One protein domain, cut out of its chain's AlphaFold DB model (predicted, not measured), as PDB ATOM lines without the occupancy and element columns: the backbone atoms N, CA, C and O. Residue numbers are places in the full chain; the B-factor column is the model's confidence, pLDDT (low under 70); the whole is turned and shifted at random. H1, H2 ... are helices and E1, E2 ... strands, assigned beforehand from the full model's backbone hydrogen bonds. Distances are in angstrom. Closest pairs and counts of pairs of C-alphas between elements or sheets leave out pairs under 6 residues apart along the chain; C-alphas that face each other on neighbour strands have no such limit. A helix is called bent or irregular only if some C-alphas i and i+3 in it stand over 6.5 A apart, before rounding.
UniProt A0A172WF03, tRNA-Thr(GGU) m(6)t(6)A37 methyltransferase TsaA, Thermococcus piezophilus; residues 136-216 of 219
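What this domain is: This is residues 136 to 216 of the 219 residues of the protein "tRNA-Thr(GGU) m(6)t(6)A37 methyltransferase TsaA" of Thermococcus piezophilus (UniProt A0A172WF03). A small twisted sheet made of two hairpins, E1 with E2 and E3 with E4, forms the body, and the long helix H2 runs on from E4 and sticks out of it with residues 193 to 199. The short helix H3 makes a corner beyond the far end of H2, while the short, irregular H1 lies toward the opposite end of the long axis, in the stretch between the two hairpins. The printed part has 81 residues, with three named helices and four named strands in the order E1 E2 H1 E3 E4 H2 H3. The sheet's order is E1 E2 E3 E4, antiparallel throughout, and the class is mixed, helices and strands. The whole is loose and elongated, with a radius of gyration of the C-alphas of 15.8 A and spans of 47 by 27 by 24 A.

Where its parts are: E1 is residues 144 to 146, 6.6 A long, beginning at C-alpha 144 at (14.560, 0.327, -8.589). E2 is residues 149 to 153, 13.1 A. H1 is residues 156 to 161, 10.4 A; it is irregular, with C-alphas 157 and 160 7.4 A apart. E3, residues 171 to 177, and E4, residues 180 to 185, each measure 16.9 A. H2 is residues 186 to 201, 22.9 A, beginning at C-alpha 186 at (1.865, 12.307, -9.941). H3 is residues 205 to 214, 14.7 A, ending at C-alpha 214 at (10.816, -15.873, -19.401).

How they stand to each other: E1 and E2 form a hairpin, antiparallel at 153 degrees, with N 146 and O 149 2.8 A apart. E2 and E3 are antiparallel neighbours at 159 degrees, with N 152 and O 174 2.9 A apart. E3 and E4 form the second hairpin at 156 degrees, with N 175 and O 182 2.8 A apart. E1 and E4 are the edge strands. H2 is on the sheet, over E3 and E4, and stands up from it at 61 degrees. H2 touches E3, the closest C-alphas being those of Ala 172 and Ala 186, 5.0 A apart. H1 and H3 are not on the sheet. H2 and H3 are apart, but only just, with their closest C-alphas 8.3 A from each other. In H2 every O i to N i+4 pair is within hydrogen-bond range; in H3 5 of 6 are, and in H1 0 of 2, beside 2 of 3 O i to N i+3 pairs.

The domain as a whole: The C-alphas farthest apart, those of Glu 161 and Glu 206, are 47.5 A from each other. Residues 201 to 207 and 209 to 216 also stand free. The printed part has no cut and no long link. Its mean pLDDT is 78.3; residues 156 to 165, 169, 179 to 180 and 213 to 216 are under 70.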
ATOM      1  N   TRP A 136      15.063  12.283   3.518       73.25
ATOM      2  CA  TRP A 136      14.089  11.712   4.455       73.25
ATOM      3  C   TRP A 136      12.696  11.508   3.845       73.25
ATOM      4  O   TRP A 136      11.956  10.646   4.321       73.25
ATOM      5  N   LYS A 137      12.367  12.248   2.781       73.06
ATOM      6  CA  LYS A 137      11.113  12.128   2.026       73.06
ATOM      7  C   LYS A 137      11.151  11.018   0.963       73.06
ATOM      8  O   LYS A 137      10.152  10.813   0.274       73.06
ATOM      9  N   LEU A 138      12.294  10.360   0.760       79.69
ATOM     10  CA  LEU A 138      12.477   9.305  -0.237       79.69
ATOM     11  C   LEU A 138      12.385   7.919   0.386       79.69
ATOM     12  O   LEU A 138      12.946   7.663   1.452       79.69
ATOM     13  N   ASP A 139      11.724   7.004  -0.313       81.88
ATOM     14  CA  ASP A 139      11.735   5.588   0.031       81.88
ATOM     15  C   ASP A 139      12.867   4.890  -0.734       81.88
ATOM     16  O   ASP A 139      12.669   4.190  -1.728       81.88
ATOM     17  N   ILE A 140      14.096   5.132  -0.270       78.31
ATOM     18  CA  ILE A 140      15.321   4.560  -0.850       78.31
ATOM     19  C   ILE A 140      15.250   3.023  -0.856       78.31
ATOM     20  O   ILE A 140      15.729   2.386  -1.795       78.31
ATOM     21  N   GLY A 141      14.605   2.416   0.147       80.31
ATOM     22  CA  GLY A 141      14.426   0.965   0.228       80.31
ATOM     23  C   GLY A 141      13.564   0.386  -0.899       80.31
ATOM     24  O   GLY A 141      13.760  -0.769  -1.277       80.31
ATOM     25  N   LYS A 142      12.658   1.185  -1.476       82.12
ATOM     26  CA  LYS A 142      11.845   0.823  -2.649       82.12
ATOM     27  C   LYS A 142      12.450   1.270  -3.985       82.12
ATOM     28  O   LYS A 142      11.787   1.131  -5.016       82.12
ATOM     29  N   SER A 143      13.676   1.796  -3.996       85.31
ATOM     30  CA  SER A 143      14.334   2.198  -5.241       85.31
ATOM     31  C   SER A 143      14.497   1.026  -6.215       85.31
ATOM     32  O   SER A 143      14.698  -0.127  -5.819       85.31
ATOM     33  N   ARG A 144      14.374   1.308  -7.515       86.69
ATOM     34  CA  ARG A 144      14.560   0.327  -8.589       86.69
ATOM     35  C   ARG A 144      15.419   0.907  -9.698       86.69
ATOM     36  O   ARG A 144      15.114   1.968 -10.234       86.69
ATOM     37  N   GLN A 145      16.437   0.153 -10.101       84.81
ATOM     38  CA  GLN A 145      17.276   0.494 -11.241       84.81
ATOM     39  C   GLN A 145      16.780  -0.203 -12.516       84.81
ATOM     40  O   GLN A 145      16.590  -1.420 -12.535       84.81
ATOM     41  N   VAL A 146      16.608   0.559 -13.597       84.00
ATOM     42  CA  VAL A 146      16.282   0.070 -14.943       84.00
ATOM     43  C   VAL A 146      17.325   0.621 -15.918       84.00
ATOM     44  O   VAL A 146      17.298   1.790 -16.293       84.00
ATOM     45  N   GLY A 147      18.283  -0.219 -16.320       84.06
ATOM     46  CA  GLY A 147      19.437   0.236 -17.104       84.06
ATOM     47  C   GLY A 147      20.283   1.248 -16.319       84.06
ATOM     48  O   GLY A 147      20.745   0.950 -15.220       84.06
ATOM     49  N   GLU A 148      20.476   2.443 -16.875       78.56
ATOM     50  CA  GLU A 148      21.199   3.558 -16.230       78.56
ATOM     51  C   GLU A 148      20.284   4.496 -15.421       78.56
ATOM     52  O   GLU A 148      20.740   5.523 -14.922       78.56
ATOM     53  N   ILE A 149      18.995   4.161 -15.313       85.06
ATOM     54  CA  ILE A 149      17.991   4.981 -14.635       85.06
ATOM     55  C   ILE A 149      17.730   4.402 -13.246       85.06
ATOM     56  O   ILE A 149      17.381   3.226 -13.132       85.06
ATOM     57  N   ASN A 150      17.848   5.221 -12.204       83.00
ATOM     58  CA  ASN A 150      17.420   4.872 -10.851       83.00
ATOM     59  C   ASN A 150      16.103   5.589 -10.523       83.00
ATOM     60  O   ASN A 150      15.988   6.805 -10.679       83.00
ATOM     61  N   LEU A 151      15.096   4.824 -10.108       88.88
ATOM     62  CA  LEU A 151      13.750   5.298  -9.797       88.88
ATOM     63  C   LEU A 151      13.523   5.175  -8.291       88.88
ATOM     64  O   LEU A 151      13.580   4.066  -7.760       88.88
ATOM     65  N   ILE A 152      13.251   6.287  -7.608       86.50
ATOM     66  CA  ILE A 152      13.055   6.320  -6.152       86.50
ATOM     67  C   ILE A 152      11.681   6.932  -5.846       86.50
ATOM     68  O   ILE A 152      11.465   8.115  -6.129       86.50
ATOM     69  N   PRO A 153      10.730   6.165  -5.286       84.88
ATOM     70  CA  PRO A 153       9.426   6.705  -4.921       84.88
ATOM     71  C   PRO A 153       9.517   7.604  -3.678       84.88
ATOM     72  O   PRO A 153      10.446   7.505  -2.868       84.88
ATOM     73  N   ARG A 154       8.530   8.488  -3.503       82.50
ATOM     74  CA  ARG A 154       8.320   9.166  -2.214       82.50
ATOM     75  C   ARG A 154       7.824   8.188  -1.154       82.50
ATOM     76  O   ARG A 154       7.182   7.194  -1.474       82.50
ATOM     77  N   LYS A 155       8.107   8.496   0.114       76.88
ATOM     78  CA  LYS A 155       7.512   7.772   1.242       76.88
ATOM     79  C   LYS A 155       6.012   8.042   1.330       76.88
ATOM     80  O   LYS A 155       5.593   9.194   1.282       76.88
ATOM     81  N   ASP A 156       5.254   6.975   1.557       65.81
ATOM     82  CA  ASP A 156       3.796   7.008   1.717       65.81
ATOM     83  C   ASP A 156       3.361   7.564   3.095       65.81
ATOM     84  O   ASP A 156       2.250   8.057   3.246       65.81
ATOM     85  N   GLU A 157       4.248   7.535   4.100       55.56
ATOM     86  CA  GLU A 157       3.953   7.814   5.525       55.56
ATOM     87  C   GLU A 157       3.546   9.267   5.848       55.56
ATOM     88  O   GLU A 157       3.169   9.553   6.979       55.56
ATOM     89  N   HIS A 158       3.594  10.176   4.871       54.12
ATOM     90  CA  HIS A 158       3.204  11.583   5.035       54.12
ATOM     91  C   HIS A 158       2.007  11.986   4.165       54.12
ATOM     92  O   HIS A 158       1.690  13.170   4.084       54.12
ATOM     93  N   LEU A 159       1.328  11.036   3.509       57.47
ATOM     94  CA  LEU A 159       0.135  11.330   2.703       57.47
ATOM     95  C   LEU A 159      -1.001  11.935   3.545       57.47
ATOM     96  O   LEU A 159      -1.728  12.789   3.051       57.47
ATOM     97  N   ASP A 160      -1.093  11.562   4.824       55.56
ATOM     98  CA  ASP A 160      -2.108  12.067   5.759       55.56
ATOM     99  C   ASP A 160      -1.835  13.511   6.238       55.56
ATOM    100  O   ASP A 160      -2.740  14.190   6.719       55.56
ATOM    101  N   GLU A 161      -0.594  13.999   6.106       54.91
ATOM    102  CA  GLU A 161      -0.184  15.374   6.451       54.91
ATOM    103  C   GLU A 161      -0.340  16.347   5.269       54.91
ATOM    104  O   GLU A 161      -0.181  17.563   5.414       54.91
ATOM    105  N   LEU A 162      -0.638  15.811   4.087       55.78
ATOM    106  CA  LEU A 162      -0.840  16.556   2.859       55.78
ATOM    107  C   LEU A 162      -2.341  16.840   2.715       55.78
ATOM    108  O   LEU A 162      -3.085  16.018   2.188       55.78
ATOM    109  N   GLU A 163      -2.800  18.012   3.179       55.66
ATOM    110  CA  GLU A 163      -4.099  18.570   2.754       55.66
ATOM    111  C   GLU A 163      -4.251  18.384   1.239       55.66
ATOM    112  O   GLU A 163      -3.299  18.712   0.543       55.66
ATOM    113  N   GLU A 164      -5.391  17.877   0.740       59.12
ATOM    114  CA  GLU A 164      -5.648  17.523  -0.676       59.12
ATOM    115  C   GLU A 164      -4.698  18.207  -1.686       59.12
ATOM    116  O   GLU A 164      -4.954  19.299  -2.203       59.12
ATOM    117  N   VAL A 165      -3.553  17.572  -1.965       62.84
ATOM    118  CA  VAL A 165      -2.544  18.138  -2.865       62.84
ATOM    119  C   VAL A 165      -2.924  17.772  -4.290       62.84
ATOM    120  O   VAL A 165      -3.036  16.596  -4.626       62.84
ATOM    121  N   SER A 166      -3.093  18.783  -5.149       73.94
ATOM    122  CA  SER A 166      -3.308  18.552  -6.583       73.94
ATOM    123  C   SER A 166      -2.217  17.627  -7.156       73.94
ATOM    124  O   SER A 166      -1.039  17.850  -6.856       73.94
ATOM    125  N   PRO A 167      -2.553  16.660  -8.032       72.56
ATOM    126  CA  PRO A 167      -1.575  15.805  -8.707       72.56
ATOM    127  C   PRO A 167      -0.437  16.565  -9.405       72.56
ATOM    128  O   PRO A 167       0.682  16.060  -9.451       72.56
ATOM    129  N   ASP A 168      -0.686  17.791  -9.886       74.88
ATOM    130  CA  ASP A 168       0.334  18.659 -10.502       74.88
ATOM    131  C   ASP A 168       1.370  19.204  -9.493       74.88
ATOM    132  O   ASP A 168       2.379  19.783  -9.883       74.88
ATOM    133  N   LYS A 169       1.110  19.084  -8.186       69.50
ATOM    134  CA  LYS A 169       1.960  19.609  -7.103       69.50
ATOM    135  C   LYS A 169       2.639  18.513  -6.281       69.50
ATOM    136  O   LYS A 169       3.553  18.813  -5.512       69.50
ATOM    137  N   TYR A 170       2.211  17.258  -6.422       78.06
ATOM    138  CA  TYR A 170       2.780  16.129  -5.689       78.06
ATOM    139  C   TYR A 170       3.898  15.463  -6.493       78.06
ATOM    140  O   TYR A 170       3.630  14.784  -7.476       78.06
ATOM    141  N   ASN A 171       5.151  15.624  -6.061       80.50
ATOM    142  CA  ASN A 171       6.314  14.962  -6.663       80.50
ATOM    143  C   ASN A 171       6.333  13.471  -6.302       80.50
ATOM    144  O   ASN A 171       6.876  13.128  -5.258       80.50
ATOM    145  N   ALA A 172       5.772  12.605  -7.145       78.75
ATOM    146  CA  ALA A 172       5.593  11.180  -6.868       78.75
ATOM    147  C   ALA A 172       6.877  10.349  -7.010       78.75
ATOM    148  O   ALA A 172       7.094   9.410  -6.239       78.75
ATOM    149  N   LEU A 173       7.727  10.687  -7.985       83.50
ATOM    150  CA  LEU A 173       8.879   9.866  -8.355       83.50
ATOM    151  C   LEU A 173      10.129  10.716  -8.562       83.50
ATOM    152  O   LEU A 173      10.093  11.725  -9.262       83.50
ATOM    153  N   VAL A 174      11.249  10.289  -7.985       81.06
ATOM    154  CA  VAL A 174      12.578  10.808  -8.314       81.06
ATOM    155  C   VAL A 174      13.216   9.900  -9.354       81.06
ATOM    156  O   VAL A 174      13.199   8.677  -9.213       81.06
ATOM    157  N   VAL A 175      13.786  10.512 -10.386       84.31
ATOM    158  CA  VAL A 175      14.468   9.834 -11.485       84.31
ATOM    159  C   VAL A 175      15.901  10.349 -11.554       84.31
ATOM    160  O   VAL A 175      16.134  11.531 -11.812       84.31
ATOM    161  N   GLU A 176      16.861   9.458 -11.346       81.00
ATOM    162  CA  GLU A 176      18.284   9.743 -11.526       81.00
ATOM    163  C   GLU A 176      18.759   9.108 -12.835       81.00
ATOM    164  O   GLU A 176      18.557   7.914 -13.068       81.00
ATOM    165  N   ILE A 177      19.371   9.914 -13.704       79.38
ATOM    166  CA  ILE A 177      19.918   9.496 -15.001       79.38
ATOM    167  C   ILE A 177      21.366   9.984 -15.070       79.38
ATOM    168  O   ILE A 177      21.643  11.157 -15.352       79.38
ATOM    169  N   GLY A 178      22.307   9.087 -14.776       72.94
ATOM    170  CA  GLY A 178      23.713   9.457 -14.599       72.94
ATOM    171  C   GLY A 178      23.882  10.481 -13.460       72.94
ATOM    172  O   GLY A 178      23.389  10.234 -12.364       72.94
ATOM    173  N   PRO A 179      24.554  11.633 -13.675       63.75
ATOM    174  CA  PRO A 179      24.740  12.654 -12.638       63.75
ATOM    175  C   PRO A 179      23.546  13.613 -12.481       63.75
ATOM    176  O   PRO A 179      23.643  14.575 -11.722       63.75
ATOM    177  N   LYS A 180      22.466  13.437 -13.253       68.38
ATOM    178  CA  LYS A 180      21.302  14.329 -13.228       68.38
ATOM    179  C   LYS A 180      20.174  13.702 -12.425       68.38
ATOM    180  O   LYS A 180      19.815  12.553 -12.676       68.38
ATOM    181  N   THR A 181      19.556  14.499 -11.566       76.94
ATOM    182  CA  THR A 181      18.373  14.108 -10.801       76.94
ATOM    183  C   THR A 181      17.206  15.002 -11.192       76.94
ATOM    184  O   THR A 181      17.340  16.221 -11.239       76.94
ATOM    185  N   THR A 182      16.056  14.399 -11.476       82.88
ATOM    186  CA  THR A 182      14.796  15.109 -11.719       82.88
ATOM    187  C   THR A 182      13.672  14.468 -10.915       82.88
ATOM    188  O   THR A 182      13.798  13.347 -10.424       82.88
ATOM    189  N   VAL A 183      12.555  15.177 -10.790       84.38
ATOM    190  CA  VAL A 183      11.321  14.664 -10.191       84.38
ATOM    191  C   VAL A 183      10.206  14.636 -11.230       84.38
ATOM    192  O   VAL A 183      10.207  15.458 -12.147       84.38
ATOM    193  N   LEU A 184       9.289  13.684 -11.087       83.81
ATOM    194  CA  LEU A 184       8.011  13.643 -11.787       83.81
ATOM    195  C   LEU A 184       6.897  13.860 -10.771       83.81
ATOM    196  O   LEU A 184       6.869  13.222  -9.709       83.81
ATOM    197  N   THR A 185       5.971  14.743 -11.111       85.81
ATOM    198  CA  THR A 185       4.699  14.867 -10.403       85.81
ATOM    199  C   THR A 185       3.841  13.611 -10.595       85.81
ATOM    200  O   THR A 185       4.114  12.789 -11.470       85.81
ATOM    201  N   ALA A 186       2.792  13.432  -9.787       83.62
ATOM    202  CA  ALA A 186       1.865  12.307  -9.941       83.62
ATOM    203  C   ALA A 186       1.238  12.280 -11.339       83.62
ATOM    204  O   ALA A 186       1.133  11.218 -11.944       83.62
ATOM    205  N   LYS A 187       0.873  13.452 -11.865       81.88
ATOM    206  CA  LYS A 187       0.329  13.576 -13.217       81.88
ATOM    207  C   LYS A 187       1.359  13.223 -14.288       81.88
ATOM    208  O   LYS A 187       1.083  12.373 -15.120       81.88
ATOM    209  N   GLU A 188       2.561  13.798 -14.222       84.56
ATOM    210  CA  GLU A 188       3.625  13.487 -15.190       84.56
ATOM    211  C   GLU A 188       4.032  12.006 -15.158       84.56
ATOM    212  O   GLU A 188       4.424  11.453 -16.184       84.56
ATOM    213  N   LEU A 189       3.950  11.350 -13.994       88.75
ATOM    214  CA  LEU A 189       4.189   9.914 -13.878       88.75
ATOM    215  C   LEU A 189       3.118   9.100 -14.617       88.75
ATOM    216  O   LEU A 189       3.470   8.152 -15.314       88.75
ATOM    217  N   VAL A 190       1.841   9.463 -14.477       88.25
ATOM    218  CA  VAL A 190       0.742   8.816 -15.214       88.25
ATOM    219  C   VAL A 190       0.926   9.017 -16.717       88.25
ATOM    220  O   VAL A 190       0.952   8.031 -17.450       88.25
ATOM    221  N   ASP A 191       1.175  10.253 -17.154       87.62
ATOM    222  CA  ASP A 191       1.409  10.577 -18.566       87.62
ATOM    223  C   ASP A 191       2.598   9.773 -19.138       87.62
ATOM    224  O   ASP A 191       2.547   9.260 -20.257       87.62
ATOM    225  N   LEU A 192       3.681   9.615 -18.365       89.69
ATOM    226  CA  LEU A 192       4.832   8.803 -18.769       89.69
ATOM    227  C   LEU A 192       4.471   7.318 -18.914       89.69
ATOM    228  O   LEU A 192       4.939   6.679 -19.856       89.69
ATOM    229  N   ILE A 193       3.676   6.761 -17.995       91.31
ATOM    230  CA  ILE A 193       3.238   5.359 -18.062       91.31
ATOM    231  C   ILE A 193       2.428   5.124 -19.339       91.31
ATOM    232  O   ILE A 193       2.750   4.193 -20.075       91.31
ATOM    233  N   GLU A 194       1.467   5.996 -19.650       91.81
ATOM    234  CA  GLU A 194       0.644   5.886 -20.863       91.81
ATOM    235  C   GLU A 194       1.508   5.869 -22.138       91.81
ATOM    236  O   GLU A 194       1.335   5.017 -23.013       91.81
ATOM    237  N   VAL A 195       2.506   6.755 -22.218       92.19
ATOM    238  CA  VAL A 195       3.447   6.806 -23.351       92.19
ATOM    239  C   VAL A 195       4.303   5.535 -23.441       92.19
ATOM    240  O   VAL A 195       4.564   5.025 -24.535       92.19
ATOM    241  N   LEU A 196       4.765   5.007 -22.305       90.81
ATOM    242  CA  LEU A 196       5.561   3.778 -22.273       90.81
ATOM    243  C   LEU A 196       4.738   2.550 -22.680       90.81
ATOM    244  O   LEU A 196       5.259   1.695 -23.402       90.81
ATOM    245  N   GLU A 197       3.474   2.469 -22.265       92.12
ATOM    246  CA  GLU A 197       2.539   1.420 -22.684       92.12
ATOM    247  C   GLU A 197       2.283   1.478 -24.195       92.12
ATOM    248  O   GLU A 197       2.404   0.457 -24.878       92.12
ATOM    249  N   GLU A 198       2.065   2.675 -24.750       92.31
ATOM    250  CA  GLU A 198       1.909   2.866 -26.195       92.31
ATOM    251  C   GLU A 198       3.139   2.356 -26.973       92.31
ATOM    252  O   GLU A 198       3.014   1.691 -28.010       92.31
ATOM    253  N   PHE A 199       4.351   2.641 -26.486       90.69
ATOM    254  CA  PHE A 199       5.577   2.132 -27.106       90.69
ATOM    255  C   PHE A 199       5.744   0.624 -26.940       90.69
ATOM    256  O   PHE A 199       6.172  -0.041 -27.890       90.69
ATOM    257  N   TYR A 200       5.400   0.076 -25.775       87.69
ATOM    258  CA  TYR A 200       5.427  -1.364 -25.539       87.69
ATOM    259  C   TYR A 200       4.497  -2.101 -26.509       87.69
ATOM    260  O   TYR A 200       4.898  -3.095 -27.123       87.69
ATOM    261  N   ASP A 201       3.288  -1.588 -26.730       89.56
ATOM    262  CA  ASP A 201       2.314  -2.201 -27.630       89.56
ATOM    263  C   ASP A 201       2.782  -2.232 -29.084       89.56
ATOM    264  O   ASP A 201       2.534  -3.216 -29.794       89.56
ATOM    265  N   LYS A 202       3.551  -1.221 -29.500       90.69
ATOM    266  CA  LYS A 202       4.173  -1.143 -30.828       90.69
ATOM    267  C   LYS A 202       5.380  -2.071 -31.012       90.69
ATOM    268  O   LYS A 202       5.860  -2.199 -32.139       90.69
ATOM    269  N   LEU A 203       5.878  -2.735 -29.963       89.56
ATOM    270  CA  LEU A 203       6.977  -3.693 -30.111       89.56
ATOM    271  C   LEU A 203       6.560  -4.897 -30.979       89.56
ATOM    272  O   LEU A 203       5.421  -5.368 -30.871       89.56
ATOM    273  N   PRO A 204       7.485  -5.460 -31.789       92.38
ATOM    274  CA  PRO A 204       7.221  -6.675 -32.557       92.38
ATOM    275  C   PRO A 204       6.732  -7.824 -31.669       92.38
ATOM    276  O   PRO A 204       7.223  -8.019 -30.550       92.38
ATOM    277  N   VAL A 205       5.777  -8.609 -32.172       87.06
ATOM    278  CA  VAL A 205       5.144  -9.709 -31.420       87.06
ATOM    279  C   VAL A 205       6.186 -10.729 -30.956       87.06
ATOM    280  O   VAL A 205       6.139 -11.183 -29.815       87.06
ATOM    281  N   GLU A 206       7.200 -11.002 -31.778       87.88
ATOM    282  CA  GLU A 206       8.292 -11.927 -31.468       87.88
ATOM    283  C   GLU A 206       9.118 -11.476 -30.256       87.88
ATOM    284  O   GLU A 206       9.638 -12.309 -29.509       87.88
ATOM    285  N   ILE A 207       9.252 -10.161 -30.051       83.81
ATOM    286  CA  ILE A 207       9.944  -9.587 -28.894       83.81
ATOM    287  C   ILE A 207       9.066  -9.722 -27.649       83.81
ATOM    288  O   ILE A 207       9.543 -10.213 -26.623       83.81
ATOM    289  N   LYS A 208       7.776  -9.378 -27.749       85.44
ATOM    290  CA  LYS A 208       6.815  -9.501 -26.639       85.44
ATOM    291  C   LYS A 208       6.671 -10.951 -26.160       85.44
ATOM    292  O   LYS A 208       6.709 -11.213 -24.958       85.44
ATOM    293  N   ASP A 209       6.615 -11.910 -27.082       82.38
ATOM    294  CA  ASP A 209       6.520 -13.338 -26.761       82.38
ATOM    295  C   ASP A 209       7.768 -13.881 -26.052       82.38
ATOM    296  O   ASP A 209       7.663 -14.737 -25.170       82.38
ATOM    297  N   ARG A 210       8.962 -13.376 -26.390       81.31
ATOM    298  CA  ARG A 210      10.206 -13.754 -25.698       81.31
ATOM    299  C   ARG A 210      10.225 -13.290 -24.244       81.31
ATOM    300  O   ARG A 210      10.749 -14.020 -23.402       81.31
ATOM    301  N   PHE A 211       9.644 -12.129 -23.942       72.38
ATOM    302  CA  PHE A 211       9.486 -11.667 -22.562       72.38
ATOM    303  C   PHE A 211       8.481 -12.532 -21.791       72.38
ATOM    304  O   PHE A 211       8.820 -13.034 -20.722       72.38
ATOM    305  N   ARG A 212       7.313 -12.833 -22.378       70.31
ATOM    306  CA  ARG A 212       6.280 -13.687 -21.751       70.31
ATOM    307  C   ARG A 212       6.769 -15.105 -21.430       70.31
ATOM    308  O   ARG A 212       6.394 -15.675 -20.411       70.31
ATOM    309  N   ARG A 213       7.640 -15.686 -22.264       60.19
ATOM    310  CA  ARG A 213       8.211 -17.029 -22.021       60.19
ATOM    311  C   ARG A 213       9.238 -17.074 -20.885       60.19
ATOM    312  O   ARG A 213       9.444 -18.151 -20.326       60.19
ATOM    313  N   ARG A 214       9.878 -15.949 -20.538       57.34
ATOM    314  CA  ARG A 214      10.816 -15.873 -19.401       57.34
ATOM    315  C   ARG A 214      10.109 -15.918 -18.044       57.34
ATOM    316  O   ARG A 214      10.703 -16.420 -17.102       57.34
ATOM    317  N   GLU A 215       8.858 -15.473 -17.955       55.47
ATOM    318  CA  GLU A 215       8.062 -15.543 -16.717       55.47
ATOM    319  C   GLU A 215       7.416 -16.926 -16.491       55.47
ATOM    320  O   GLU A 215       6.945 -17.223 -15.399       55.47
ATOM    321  N   GLY A 216       7.432 -17.806 -17.501       50.88
ATOM    322  CA  GLY A 216       6.783 -19.124 -17.481       50.88
ATOM    323  C   GLY A 216       7.658 -20.326 -17.095       50.88
ATOM    324  O   GLY A 216       7.278 -21.446 -17.425       50.88
TER     325      GLY A 216